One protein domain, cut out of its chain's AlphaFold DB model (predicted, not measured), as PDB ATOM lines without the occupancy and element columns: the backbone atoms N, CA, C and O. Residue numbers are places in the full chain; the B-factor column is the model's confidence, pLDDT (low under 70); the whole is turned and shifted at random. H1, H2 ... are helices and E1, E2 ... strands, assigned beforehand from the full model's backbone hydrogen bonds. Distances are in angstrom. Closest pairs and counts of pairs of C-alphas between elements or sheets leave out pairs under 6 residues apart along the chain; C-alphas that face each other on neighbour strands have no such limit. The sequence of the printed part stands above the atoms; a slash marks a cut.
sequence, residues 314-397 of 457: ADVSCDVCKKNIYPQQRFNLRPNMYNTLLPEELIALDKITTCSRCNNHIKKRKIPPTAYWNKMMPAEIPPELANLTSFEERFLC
ATOM      1  N   ALA A 314      -7.149  -3.814  50.005       81.69
ATOM      2  CA  ALA A 314      -6.445  -5.007  49.555       81.69
ATOM      3  C   ALA A 314      -7.443  -6.171  49.501       81.69
ATOM      4  O   ALA A 314      -7.625  -6.889  50.482       81.69
ATOM      5  N   ASP A 315      -8.111  -6.314  48.364       84.38
ATOM      6  CA  ASP A 315      -9.180  -7.282  48.100       84.38
ATOM      7  C   ASP A 315      -8.768  -8.363  47.087       84.38
ATOM      8  O   ASP A 315      -9.349  -9.443  47.045       84.38
ATOM      9  N   VAL A 316      -7.720  -8.113  46.303       85.94
ATOM     10  CA  VAL A 316      -7.202  -9.077  45.331       85.94
ATOM     11  C   VAL A 316      -6.272 -10.064  46.029       85.94
ATOM     12  O   VAL A 316      -5.226  -9.677  46.547       85.94
ATOM     13  N   SER A 317      -6.587 -11.356  46.013       90.00
ATOM     14  CA  SER A 317      -5.704 -12.393  46.559       90.00
ATOM     15  C   SER A 317      -4.613 -12.798  45.563       90.00
ATOM     16  O   SER A 317      -4.884 -13.065  44.396       90.00
ATOM     17  N   CYS A 318      -3.365 -12.897  46.022       91.38
ATOM     18  CA  CYS A 318      -2.280 -13.512  45.256       91.38
ATOM     19  C   CYS A 318      -2.503 -15.028  45.132       91.38
ATOM     20  O   CYS A 318      -2.532 -15.718  46.148       91.38
ATOM     21  N   ASP A 319      -2.528 -15.579  43.921       89.50
ATOM     22  CA  ASP A 319      -2.776 -17.010  43.689       89.50
ATOM     23  C   ASP A 319      -1.697 -17.911  44.296       89.50
ATOM     24  O   ASP A 319      -1.972 -19.048  44.675       89.50
ATOM     25  N   VAL A 320      -0.484 -17.372  44.460       89.06
ATOM     26  CA  VAL A 320       0.696 -18.105  44.929       89.06
ATOM     27  C   VAL A 320       0.821 -18.121  46.448       89.06
ATOM     28  O   VAL A 320       1.019 -19.179  47.028       89.06
ATOM     29  N   CYS A 321       0.730 -16.967  47.114       87.69
ATOM     30  CA  CYS A 321       0.915 -16.871  48.571       87.69
ATOM     31  C   CYS A 321      -0.364 -16.560  49.349       87.69
ATOM     32  O   CYS A 321      -0.297 -16.332  50.552       87.69
ATOM     33  N   LYS A 322      -1.505 -16.465  48.658       88.00
ATOM     34  CA  LYS A 322      -2.830 -16.122  49.201       88.00
ATOM     35  C   LYS A 322      -2.896 -14.786  49.955       88.00
ATOM     36  O   LYS A 322      -3.894 -14.471  50.588       88.00
ATOM     37  N   LYS A 323      -1.855 -13.952  49.851       85.06
ATOM     38  CA  LYS A 323      -1.824 -12.612  50.439       85.06
ATOM     39  C   LYS A 323      -2.745 -11.672  49.662       85.06
ATOM     40  O   LYS A 323      -2.573 -11.531  48.450       85.06
ATOM     41  N   ASN A 324      -3.605 -10.960  50.382       87.31
ATOM     42  CA  ASN A 324      -4.379  -9.858  49.828       87.31
ATOM     43  C   ASN A 324      -3.463  -8.683  49.458       87.31
ATOM     44  O   ASN A 324      -2.605  -8.255  50.242       87.31
ATOM     45  N   ILE A 325      -3.621  -8.178  48.243       86.69
ATOM     46  CA  ILE A 325      -2.865  -7.070  47.674       86.69
ATOM     47  C   ILE A 325      -3.823  -6.021  47.130       86.69
ATOM     48  O   ILE A 325      -4.936  -6.323  46.715       86.69
ATOM     49  N   TYR A 326      -3.363  -4.774  47.110       84.44
ATOM     50  CA  TYR A 326      -4.115  -3.707  46.465       84.44
ATOM     51  C   TYR A 326      -4.197  -3.971  44.953       84.44
ATOM     52  O   TYR A 326      -3.214  -4.450  44.373       84.44
ATOM     53  N   PRO A 327      -5.290  -3.580  44.276       82.75
ATOM     54  CA  PRO A 327      -5.450  -3.718  42.828       82.75
ATOM     55  C   PRO A 327      -4.265  -3.187  42.009       82.75
ATOM     56  O   PRO A 327      -3.925  -3.742  40.968       82.75
ATOM     57  N   GLN A 328      -3.586  -2.145  42.497       81.44
ATOM     58  CA  GLN A 328      -2.421  -1.533  41.844       81.44
ATOM     59  C   GLN A 328      -1.136  -2.370  41.975       81.44
ATOM     60  O   GLN A 328      -0.197  -2.218  41.200       81.44
ATOM     61  N   GLN A 329      -1.078  -3.256  42.970       81.75
ATOM     62  CA  GLN A 329       0.072  -4.113  43.267       81.75
ATOM     63  C   GLN A 329      -0.019  -5.486  42.587       81.75
ATOM     64  O   GLN A 329       0.858  -6.330  42.803       81.75
ATOM     65  N   ARG A 330      -1.073  -5.726  41.795       88.38
ATOM     66  CA  ARG A 330      -1.299  -6.988  41.089       88.38
ATOM     67  C   ARG A 330      -0.342  -7.135  39.910       88.38
ATOM     68  O   ARG A 330      -0.220  -6.247  39.071       88.38
ATOM     69  N   PHE A 331       0.304  -8.289  39.822       90.25
ATOM     70  CA  PHE A 331       1.117  -8.674  38.679       90.25
ATOM     71  C   PHE A 331       0.514  -9.890  38.010       90.25
ATOM     72  O   PHE A 331       0.199 -10.885  38.654       90.25
ATOM     73  N   ASN A 332       0.410  -9.810  36.695       90.62
ATOM     74  CA  ASN A 332      -0.105 -10.884  35.876       90.62
ATOM     75  C   ASN A 332       1.049 -11.766  35.406       90.62
ATOM     76  O   ASN A 332       1.990 -11.262  34.789       90.62
ATOM     77  N   LEU A 333       0.963 -13.063  35.675       87.69
ATOM     78  CA  LEU A 333       1.936 -14.052  35.230       87.69
ATOM     79  C   LEU A 333       1.239 -15.075  34.328       87.69
ATOM     80  O   LEU A 333       0.134 -15.515  34.636       87.69
ATOM     81  N   ARG A 334       1.890 -15.456  33.225       88.50
ATOM     82  CA  ARG A 334       1.471 -16.595  32.398       88.50
ATOM     83  C   ARG A 334       2.149 -17.861  32.930       88.50
ATOM     84  O   ARG A 334       3.382 -17.926  32.876       88.50
ATOM     85  N   PRO A 335       1.400 -18.834  33.464       83.31
ATOM     86  CA  PRO A 335       1.978 -19.982  34.154       83.31
ATOM     87  C   PRO A 335       2.620 -20.997  33.197       83.31
ATOM     88  O   PRO A 335       3.614 -21.599  33.590       83.31
ATOM     89  N   ASN A 336       2.188 -21.060  31.926       79.62
ATOM     90  CA  ASN A 336       2.743 -21.934  30.872       79.62
ATOM     91  C   ASN A 336       4.275 -21.865  30.701       79.62
ATOM     92  O   ASN A 336       4.902 -22.796  30.202       79.62
ATOM     93  N   MET A 337       4.903 -20.750  31.085       79.31
ATOM     94  CA  MET A 337       6.358 -20.573  30.997       79.31
ATOM     95  C   MET A 337       7.128 -21.178  32.184       79.31
ATOM     96  O   MET A 337       8.360 -21.211  32.162       79.31
ATOM     97  N   TYR A 338       6.427 -21.625  33.227       84.19
ATOM     98  CA  TYR A 338       6.987 -22.041  34.515       84.19
ATOM     99  C   TYR A 338       6.425 -23.394  34.983       84.19
ATOM    100  O   TYR A 338       6.358 -23.650  36.185       84.19
ATOM    101  N   ASN A 339       6.063 -24.269  34.040       78.50
ATOM    102  CA  ASN A 339       5.378 -25.548  34.286       78.50
ATOM    103  C   ASN A 339       6.115 -26.501  35.236       78.50
ATOM    104  O   ASN A 339       5.501 -27.361  35.847       78.50
ATOM    105  N   THR A 340       7.431 -26.356  35.390       80.81
ATOM    106  CA  THR A 340       8.228 -27.181  36.312       80.81
ATOM    107  C   THR A 340       8.211 -26.672  37.759       80.81
ATOM    108  O   THR A 340       8.736 -27.338  38.642       80.81
ATOM    109  N   LEU A 341       7.708 -25.456  38.002       84.19
ATOM    110  CA  LEU A 341       7.768 -24.753  39.295       84.19
ATOM    111  C   LEU A 341       6.396 -24.542  39.939       84.19
ATOM    112  O   LEU A 341       6.322 -24.318  41.149       84.19
ATOM    113  N   LEU A 342       5.337 -24.519  39.132       86.75
ATOM    114  CA  LEU A 342       3.974 -24.243  39.572       86.75
ATOM    115  C   LEU A 342       3.189 -25.556  39.732       86.75
ATOM    116  O   LEU A 342       3.429 -26.489  38.970       86.75
ATOM    117  N   PRO A 343       2.246 -25.641  40.684       86.25
ATOM    118  CA  PRO A 343       1.303 -26.753  40.761       86.25
ATOM    119  C   PRO A 343       0.444 -26.859  39.496       86.25
ATOM    120  O   PRO A 343       0.134 -25.840  38.872       86.25
ATOM    121  N   GLU A 344      -0.003 -28.072  39.170       84.94
ATOM    122  CA  GLU A 344      -0.853 -28.362  38.001       84.94
ATOM    123  C   GLU A 344      -2.113 -27.482  37.956       84.94
ATOM    124  O   GLU A 344      -2.471 -26.958  36.901       84.94
ATOM    125  N   GLU A 345      -2.710 -27.214  39.122       87.38
ATOM    126  CA  GLU A 345      -3.865 -26.321  39.308       87.38
ATOM    127  C   GLU A 345      -3.637 -24.914  38.733       87.38
ATOM    128  O   GLU A 345      -4.538 -24.322  38.144       87.38
ATOM    129  N   LEU A 346      -2.428 -24.367  38.902       86.56
ATOM    130  CA  LEU A 346      -2.086 -23.030  38.419       86.56
ATOM    131  C   LEU A 346      -1.642 -23.038  36.958       86.56
ATOM    132  O   LEU A 346      -1.786 -22.019  36.293       86.56
ATOM    133  N   ILE A 347      -1.102 -24.153  36.464       85.75
ATOM    134  CA  ILE A 347      -0.696 -24.312  35.060       85.75
ATOM    135  C   ILE A 347      -1.922 -24.384  34.146       85.75
ATOM    136  O   ILE A 347      -1.884 -23.854  33.040       85.75
ATOM    137  N   ALA A 348      -3.019 -24.975  34.621       85.25
ATOM    138  CA  ALA A 348      -4.273 -25.060  33.875       85.25
ATOM    139  C   ALA A 348      -4.917 -23.688  33.576       85.25
ATOM    140  O   ALA A 348      -5.791 -23.587  32.715       85.25
ATOM    141  N   LEU A 349      -4.501 -22.626  34.271       84.69
ATOM    142  CA  LEU A 349      -5.002 -21.268  34.068       84.69
ATOM    143  C   LEU A 349      -4.182 -20.544  32.989       84.69
ATOM    144  O   LEU A 349      -2.961 -20.578  33.004       84.69
ATOM    145  N   ASP A 350      -4.817 -19.782  32.094       83.06
ATOM    146  CA  ASP A 350      -4.081 -18.956  31.109       83.06
ATOM    147  C   ASP A 350      -3.265 -17.833  31.789       83.06
ATOM    148  O   ASP A 350      -2.231 -17.358  31.301       83.06
ATOM    149  N   LYS A 351      -3.722 -17.397  32.967       89.50
ATOM    150  CA  LYS A 351      -3.176 -16.244  33.670       89.50
ATOM    151  C   LYS A 351      -3.433 -16.340  35.167       89.50
ATOM    152  O   LYS A 351      -4.568 -16.545  35.583       89.50
ATOM    153  N   ILE A 352      -2.391 -16.093  35.957       91.69
ATOM    154  CA  ILE A 352      -2.475 -16.022  37.420       91.69
ATOM    155  C   ILE A 352      -2.081 -14.633  37.930       91.69
ATOM    156  O   ILE A 352      -1.221 -13.944  37.365       91.69
ATOM    157  N   THR A 353      -2.714 -14.220  39.019       93.19
ATOM    158  CA  THR A 353      -2.482 -12.969  39.731       93.19
ATOM    159  C   THR A 353      -1.499 -13.189  40.871       93.19
ATOM    160  O   THR A 353      -1.684 -14.023  41.753       93.19
ATOM    161  N   THR A 354      -0.426 -12.406  40.895       92.25
ATOM    162  CA  THR A 354       0.656 -12.550  41.869       92.25
ATOM    163  C   THR A 354       1.014 -11.216  42.516       92.25
ATOM    164  O   THR A 354       0.888 -10.152  41.913       92.25
ATOM    165  N   CYS A 355       1.505 -11.257  43.757       91.25
ATOM    166  CA  CYS A 355       2.149 -10.096  44.366       91.25
ATOM    167  C   CYS A 355       3.557  -9.889  43.779       91.25
ATOM    168  O   CYS A 355       4.189 -10.838  43.306       91.25
ATOM    169  N   SER A 356       4.101  -8.672  43.894       90.12
ATOM    170  CA  SER A 356       5.456  -8.337  43.416       90.12
ATOM    171  C   SER A 356       6.533  -9.334  43.880       90.12
ATOM    172  O   SER A 356       7.377  -9.760  43.092       90.12
ATOM    173  N   ARG A 357       6.481  -9.769  45.150       88.38
ATOM    174  CA  ARG A 357       7.458 -10.718  45.709       88.38
ATOM    175  C   ARG A 357       7.377 -12.090  45.038       88.38
ATOM    176  O   ARG A 357       8.418 -12.603  44.633       88.38
ATOM    177  N   CYS A 358       6.180 -12.663  44.904       89.50
ATOM    178  CA  CYS A 358       5.976 -13.958  44.249       89.50
ATOM    179  C   CYS A 358       6.352 -13.892  42.767       89.50
ATOM    180  O   CYS A 358       7.101 -14.745  42.302       89.50
ATOM    181  N   ASN A 359       5.930 -12.835  42.065       90.75
ATOM    182  CA  ASN A 359       6.281 -12.608  40.664       90.75
ATOM    183  C   ASN A 359       7.806 -12.604  40.458       90.75
ATOM    184  O   ASN A 359       8.328 -13.282  39.578       90.75
ATOM    185  N   ASN A 360       8.541 -11.890  41.316       91.00
ATOM    186  CA  ASN A 360       9.999 -11.809  41.226       91.00
ATOM    187  C   ASN A 360      10.702 -13.142  41.524       91.00
ATOM    188  O   ASN A 360      11.712 -13.441  40.892       91.00
ATOM    189  N   HIS A 361      10.198 -13.939  42.470       89.56
ATOM    190  CA  HIS A 361      10.759 -15.263  42.769       89.56
ATOM    191  C   HIS A 361      10.524 -16.243  41.616       89.56
ATOM    192  O   HIS A 361      11.472 -16.887  41.166       89.56
ATOM    193  N   ILE A 362       9.306 -16.273  41.065       88.94
ATOM    194  CA  ILE A 362       8.957 -17.153  39.943       88.94
ATOM    195  C   ILE A 362       9.741 -16.771  38.683       88.94
ATOM    196  O   ILE A 362      10.316 -17.642  38.032       88.94
ATOM    197  N   LYS A 363       9.894 -15.471  38.387       87.38
ATOM    198  CA  LYS A 363      10.760 -14.998  37.291       87.38
ATOM    199  C   LYS A 363      12.214 -15.452  37.437       87.38
ATOM    200  O   LYS A 363      12.869 -15.722  36.437       87.38
ATOM    201  N   LYS A 364      12.708 -15.572  38.675       89.50
ATOM    202  CA  LYS A 364      14.041 -16.109  39.001       89.50
ATOM    203  C   LYS A 364      14.087 -17.641  39.051       89.50
ATOM    204  O   LYS A 364      15.093 -18.187  39.493       89.50
ATOM    205  N   ARG A 365      13.021 -18.325  38.623       86.94
ATOM    206  CA  ARG A 365      12.866 -19.786  38.658       86.94
ATOM    207  C   ARG A 365      13.027 -20.389  40.061       86.94
ATOM    208  O   ARG A 365      13.564 -21.479  40.209       86.94
ATOM    209  N   LYS A 366      12.575 -19.673  41.098       87.06
ATOM    210  CA  LYS A 366      12.577 -20.135  42.496       87.06
ATOM    211  C   LYS A 366      11.157 -20.196  43.046       87.06
ATOM    212  O   LYS A 366      10.361 -19.290  42.794       87.06
ATOM    213  N   ILE A 367      10.869 -21.222  43.845       84.88
ATOM    214  CA  ILE A 367       9.605 -21.320  44.584       84.88
ATOM    215  C   ILE A 367       9.596 -20.211  45.650       84.88
ATOM    216  O   ILE A 367      10.539 -20.120  46.441       84.88
ATOM    217  N   PRO A 368       8.589 -19.315  45.668       87.06
ATOM    218  CA  PRO A 368       8.478 -18.322  46.727       87.06
ATOM    219  C   PRO A 368       8.347 -19.019  48.092       87.06
ATOM    220  O   PRO A 368       7.500 -19.901  48.215       87.06
ATOM    221  N   PRO A 369       9.088 -18.601  49.136       80.75
ATOM    222  CA  PRO A 369       9.028 -19.258  50.446       80.75
ATOM    223  C   PRO A 369       7.614 -19.313  51.034       80.75
ATOM    224  O   PRO A 369       7.233 -20.299  51.653       80.75
ATOM    225  N   THR A 370       6.819 -18.273  50.771       81.50
ATOM    226  CA  THR A 370       5.428 -18.139  51.221       81.50
ATOM    227  C   THR A 370       4.407 -18.723  50.240       81.50
ATOM    228  O   THR A 370       3.244 -18.333  50.292       81.50
ATOM    229  N   ALA A 371       4.815 -19.542  49.266       85.12
ATOM    230  CA  ALA A 371       3.872 -20.192  48.359       85.12
ATOM    231  C   ALA A 371       3.003 -21.206  49.121       85.12
ATOM    232  O   ALA A 371       3.511 -21.922  49.982       85.12
ATOM    233  N   TYR A 372       1.711 -21.295  48.796       84.38
ATOM    234  CA  TYR A 372       0.771 -22.146  49.540       84.38
ATOM    235  C   TYR A 372       1.148 -23.634  49.466       84.38
ATOM    236  O   TYR A 372       0.986 -24.363  50.439       84.38
ATOM    237  N   TRP A 373       1.725 -24.068  48.342       85.56
ATOM    238  CA  TRP A 373       2.195 -25.442  48.147       85.56
ATOM    239  C   TRP A 373       3.563 -25.719  48.778       85.56
ATOM    240  O   TRP A 373       3.936 -26.877  48.928       85.56
ATOM    241  N   ASN A 374       4.297 -24.681  49.191       78.56
ATOM    242  CA  ASN A 374       5.567 -24.847  49.899       78.56
ATOM    243  C   ASN A 374       5.360 -25.230  51.378       78.56
ATOM    244  O   ASN A 374       6.332 -25.435  52.100       78.56
ATOM    245  N   LYS A 375       4.099 -25.276  51.850       67.12
ATOM    246  CA  LYS A 375       3.681 -25.639  53.220       67.12
ATOM    247  C   LYS A 375       4.436 -24.899  54.343       67.12
ATOM    248  O   LYS A 375       4.376 -25.315  55.491       67.12
ATOM    249  N   MET A 376       5.131 -23.798  54.017       60.97
ATOM    250  CA  MET A 376       6.091 -23.105  54.890       60.97
ATOM    251  C   MET A 376       7.086 -24.061  55.566       60.97
ATOM    252  O   MET A 376       7.509 -23.796  56.688       60.97
ATOM    253  N   MET A 377       7.455 -25.165  54.903       54.03
ATOM    254  CA  MET A 377       8.386 -26.132  55.479       54.03
ATOM    255  C   MET A 377       9.744 -25.447  55.670       54.03
ATOM    256  O   MET A 377      10.343 -25.019  54.674       54.03
ATOM    257  N   PRO A 378      10.229 -25.279  56.916       58.72
ATOM    258  CA  PRO A 378      11.607 -24.873  57.127       58.72
ATOM    259  C   PRO A 378      12.515 -25.927  56.486       58.72
ATOM    260  O   PRO A 378      12.167 -27.107  56.431       58.72
ATOM    261  N   ALA A 379      13.662 -25.494  55.959       60.97
ATOM    262  CA  ALA A 379      14.686 -26.442  55.535       60.97
ATOM    263  C   ALA A 379      15.056 -27.346  56.721       60.97
ATOM    264  O   ALA A 379      14.945 -26.914  57.873       60.97
ATOM    265  N   GLU A 380      15.475 -28.582  56.440       67.88
ATOM    266  CA  GLU A 380      15.977 -29.485  57.477       67.88
ATOM    267  C   GLU A 380      17.028 -28.754  58.316       67.88
ATOM    268  O   GLU A 380      17.890 -28.051  57.775       67.88
ATOM    269  N   ILE A 381      16.896 -28.858  59.642       66.56
ATOM    270  CA  ILE A 381      17.835 -28.237  60.571       66.56
ATOM    271  C   ILE A 381      19.213 -28.819  60.234       66.56
ATOM    272  O   ILE A 381      19.351 -30.045  60.250       66.56
ATOM    273  N   PRO A 382      20.213 -27.984  59.895       77.31
ATOM    274  CA  PRO A 382      21.562 -28.464  59.633       77.31
ATOM    275  C   PRO A 382      22.022 -29.372  60.782       77.31
ATOM    276  O   PRO A 382      21.736 -29.048  61.938       77.31
ATOM    277  N   PRO A 383      22.703 -30.499  60.516       76.12
ATOM    278  CA  PRO A 383      23.117 -31.436  61.563       76.12
ATOM    279  C   PRO A 383      23.961 -30.768  62.659       76.12
ATOM    280  O   PRO A 383      23.940 -31.203  63.808       76.12
ATOM    281  N   GLU A 384      24.638 -29.664  62.339       77.31
ATOM    282  CA  GLU A 384      25.389 -28.825  63.273       77.31
ATOM    283  C   GLU A 384      24.502 -28.118  64.315       77.31
ATOM    284  O   GLU A 384      24.979 -27.770  65.391       77.31
ATOM    285  N   LEU A 385      23.220 -27.902  64.009       70.75
ATOM    286  CA  LEU A 385      22.234 -27.259  64.885       70.75
ATOM    287  C   LEU A 385      21.258 -28.263  65.521       70.75
ATOM    288  O   LEU A 385      20.488 -27.885  66.397       70.75
ATOM    289  N   ALA A 386      21.282 -29.534  65.107       74.75
ATOM    290  CA  ALA A 386      20.330 -30.552  65.560       74.75
ATOM    291  C   ALA A 386      20.533 -30.995  67.024       74.75
ATOM    292  O   ALA A 386      19.608 -31.527  67.630       74.75
ATOM    293  N   ASN A 387      21.728 -30.771  67.587       78.12
ATOM    294  CA  ASN A 387      22.128 -31.232  68.925       78.12
ATOM    295  C   ASN A 387      22.353 -30.087  69.926       78.12
ATOM    296  O   ASN A 387      23.057 -30.268  70.920       78.12
ATOM    297  N   LEU A 388      21.818 -28.898  69.650       74.44
ATOM    298  CA  LEU A 388      21.986 -27.758  70.545       74.44
ATOM    299  C   LEU A 388      21.220 -27.977  71.847       74.44
ATOM    300  O   LEU A 388      20.092 -28.467  71.864       74.44
ATOM    301  N   THR A 389      21.830 -27.575  72.956       72.44
ATOM    302  CA  THR A 389      21.126 -27.502  74.236       72.44
ATOM    303  C   THR A 389      20.074 -26.388  74.199       72.44
ATOM    304  O   THR A 389      20.218 -25.397  73.481       72.44
ATOM    305  N   SER A 390      19.038 -26.486  75.037       53.59
ATOM    306  CA  SER A 390      17.986 -25.458  75.152       53.59
ATOM    307  C   SER A 390      18.531 -24.052  75.462       53.59
ATOM    308  O   SER A 390      17.895 -23.042  75.155       53.59
ATOM    309  N   PHE A 391      19.731 -23.972  76.046       58.16
ATOM    310  CA  PHE A 391      20.466 -22.733  76.282       58.16
ATOM    311  C   PHE A 391      21.114 -22.166  75.004       58.16
ATOM    312  O   PHE A 391      21.030 -20.965  74.744       58.16
ATOM    313  N   GLU A 392      21.722 -23.016  74.176       68.31
ATOM    314  CA  GLU A 392      22.365 -22.619  72.918       68.31
ATOM    315  C   GLU A 392      21.337 -22.250  71.839       68.31
ATOM    316  O   GLU A 392      21.517 -21.257  71.130       68.31
ATOM    317  N   GLU A 393      20.205 -22.960  71.780       62.66
ATOM    318  CA  GLU A 393      19.066 -22.590  70.928       62.66
ATOM    319  C   GLU A 393      18.564 -21.168  71.238       62.66
ATOM    320  O   GLU A 393      18.279 -20.386  70.325       62.66
ATOM    321  N   ARG A 394      18.518 -20.783  72.525       59.25
ATOM    322  CA  ARG A 394      18.137 -19.426  72.964       59.25
ATOM    323  C   ARG A 394      19.173 -18.362  72.588       59.25
ATOM    324  O   ARG A 394      18.789 -17.226  72.309       59.25
ATOM    325  N   PHE A 395      20.463 -18.704  72.529       60.66
ATOM    326  CA  PHE A 395      21.511 -17.787  72.056       60.66
ATOM    327  C   PHE A 395      21.414 -17.507  70.550       60.66
ATOM    328  O   PHE A 395      21.699 -16.387  70.113       60.66
ATOM    329  N   LEU A 396      20.974 -18.498  69.767       59.72
ATOM    330  CA  LEU A 396      20.723 -18.349  68.332       59.72
ATOM    331  C   LEU A 396      19.409 -17.603  68.048       59.72
ATOM    332  O   LEU A 396      19.370 -16.728  67.180       59.72
ATOM    333  N   CYS A 397      18.348 -17.869  68.817       53.91
ATOM    334  CA  CYS A 397      17.063 -17.169  68.735       53.91
ATOM    335  C   CYS A 397      17.077 -15.834  69.500       53.91
ATOM    336  O   CYS A 397      16.310 -15.597  70.429       53.91
TER     337      CYS A 397
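Overview. This is residues 314 to 397 of the 457 residues of an uncharacterized protein of Spodoptera exigua (UniProt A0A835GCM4). With little regular structure, this domain is a small body of loops round a two-stranded antiparallel sheet, E1 and E2, with H1 and H2 beside it, and a long arm reaching away to H3. The printed part has 84 residues, in order E1, H1, E2, H2, H3; the class is mixed, with 25 residues in named elements. It is loose, radius of gyration of the C-alphas 16.9 A, spanning 50 by 29 by 19 A.

Arrangement. Look first at residues 316 to 317, paired antiparallel with 324 to 325. E1, residues 331 to 333, is the antiparallel neighbour of E2, residues 352 to 354; N 331 and O 354, 2.9 A apart, are within hydrogen-bond range. H1, residues 344 to 347, is too short for an O i to N i+4 pair; its closest C-alphas to E2, Leu 346 and Ile 352, are 7.1 A apart. H2, residues 356 to 363, has every such pair within range; its closest C-alphas to E1, Ser 356 and Phe 331, are 6.4 A apart. H3, residues 390 to 396, has 2 of 3 and is apart from E1, H1, E2 and H2.

Along the chain. Find C-alpha 331 at (1.117, -8.674, 38.679), where E1 begins. H2 runs 10.5 A; H3 runs 10.2 A to C-alpha 396 at (20.723, -18.349, 68.332).

Size, cuts and confidence. The C-alphas farthest apart, of Asp 350 and Phe 391, are 51.6 A apart. The printed part has no cut. The link from H2 to H3 is long, and its residues 379 to 384 stand free. Confidence is under 70 at residues 375 to 381 and 390 to 397.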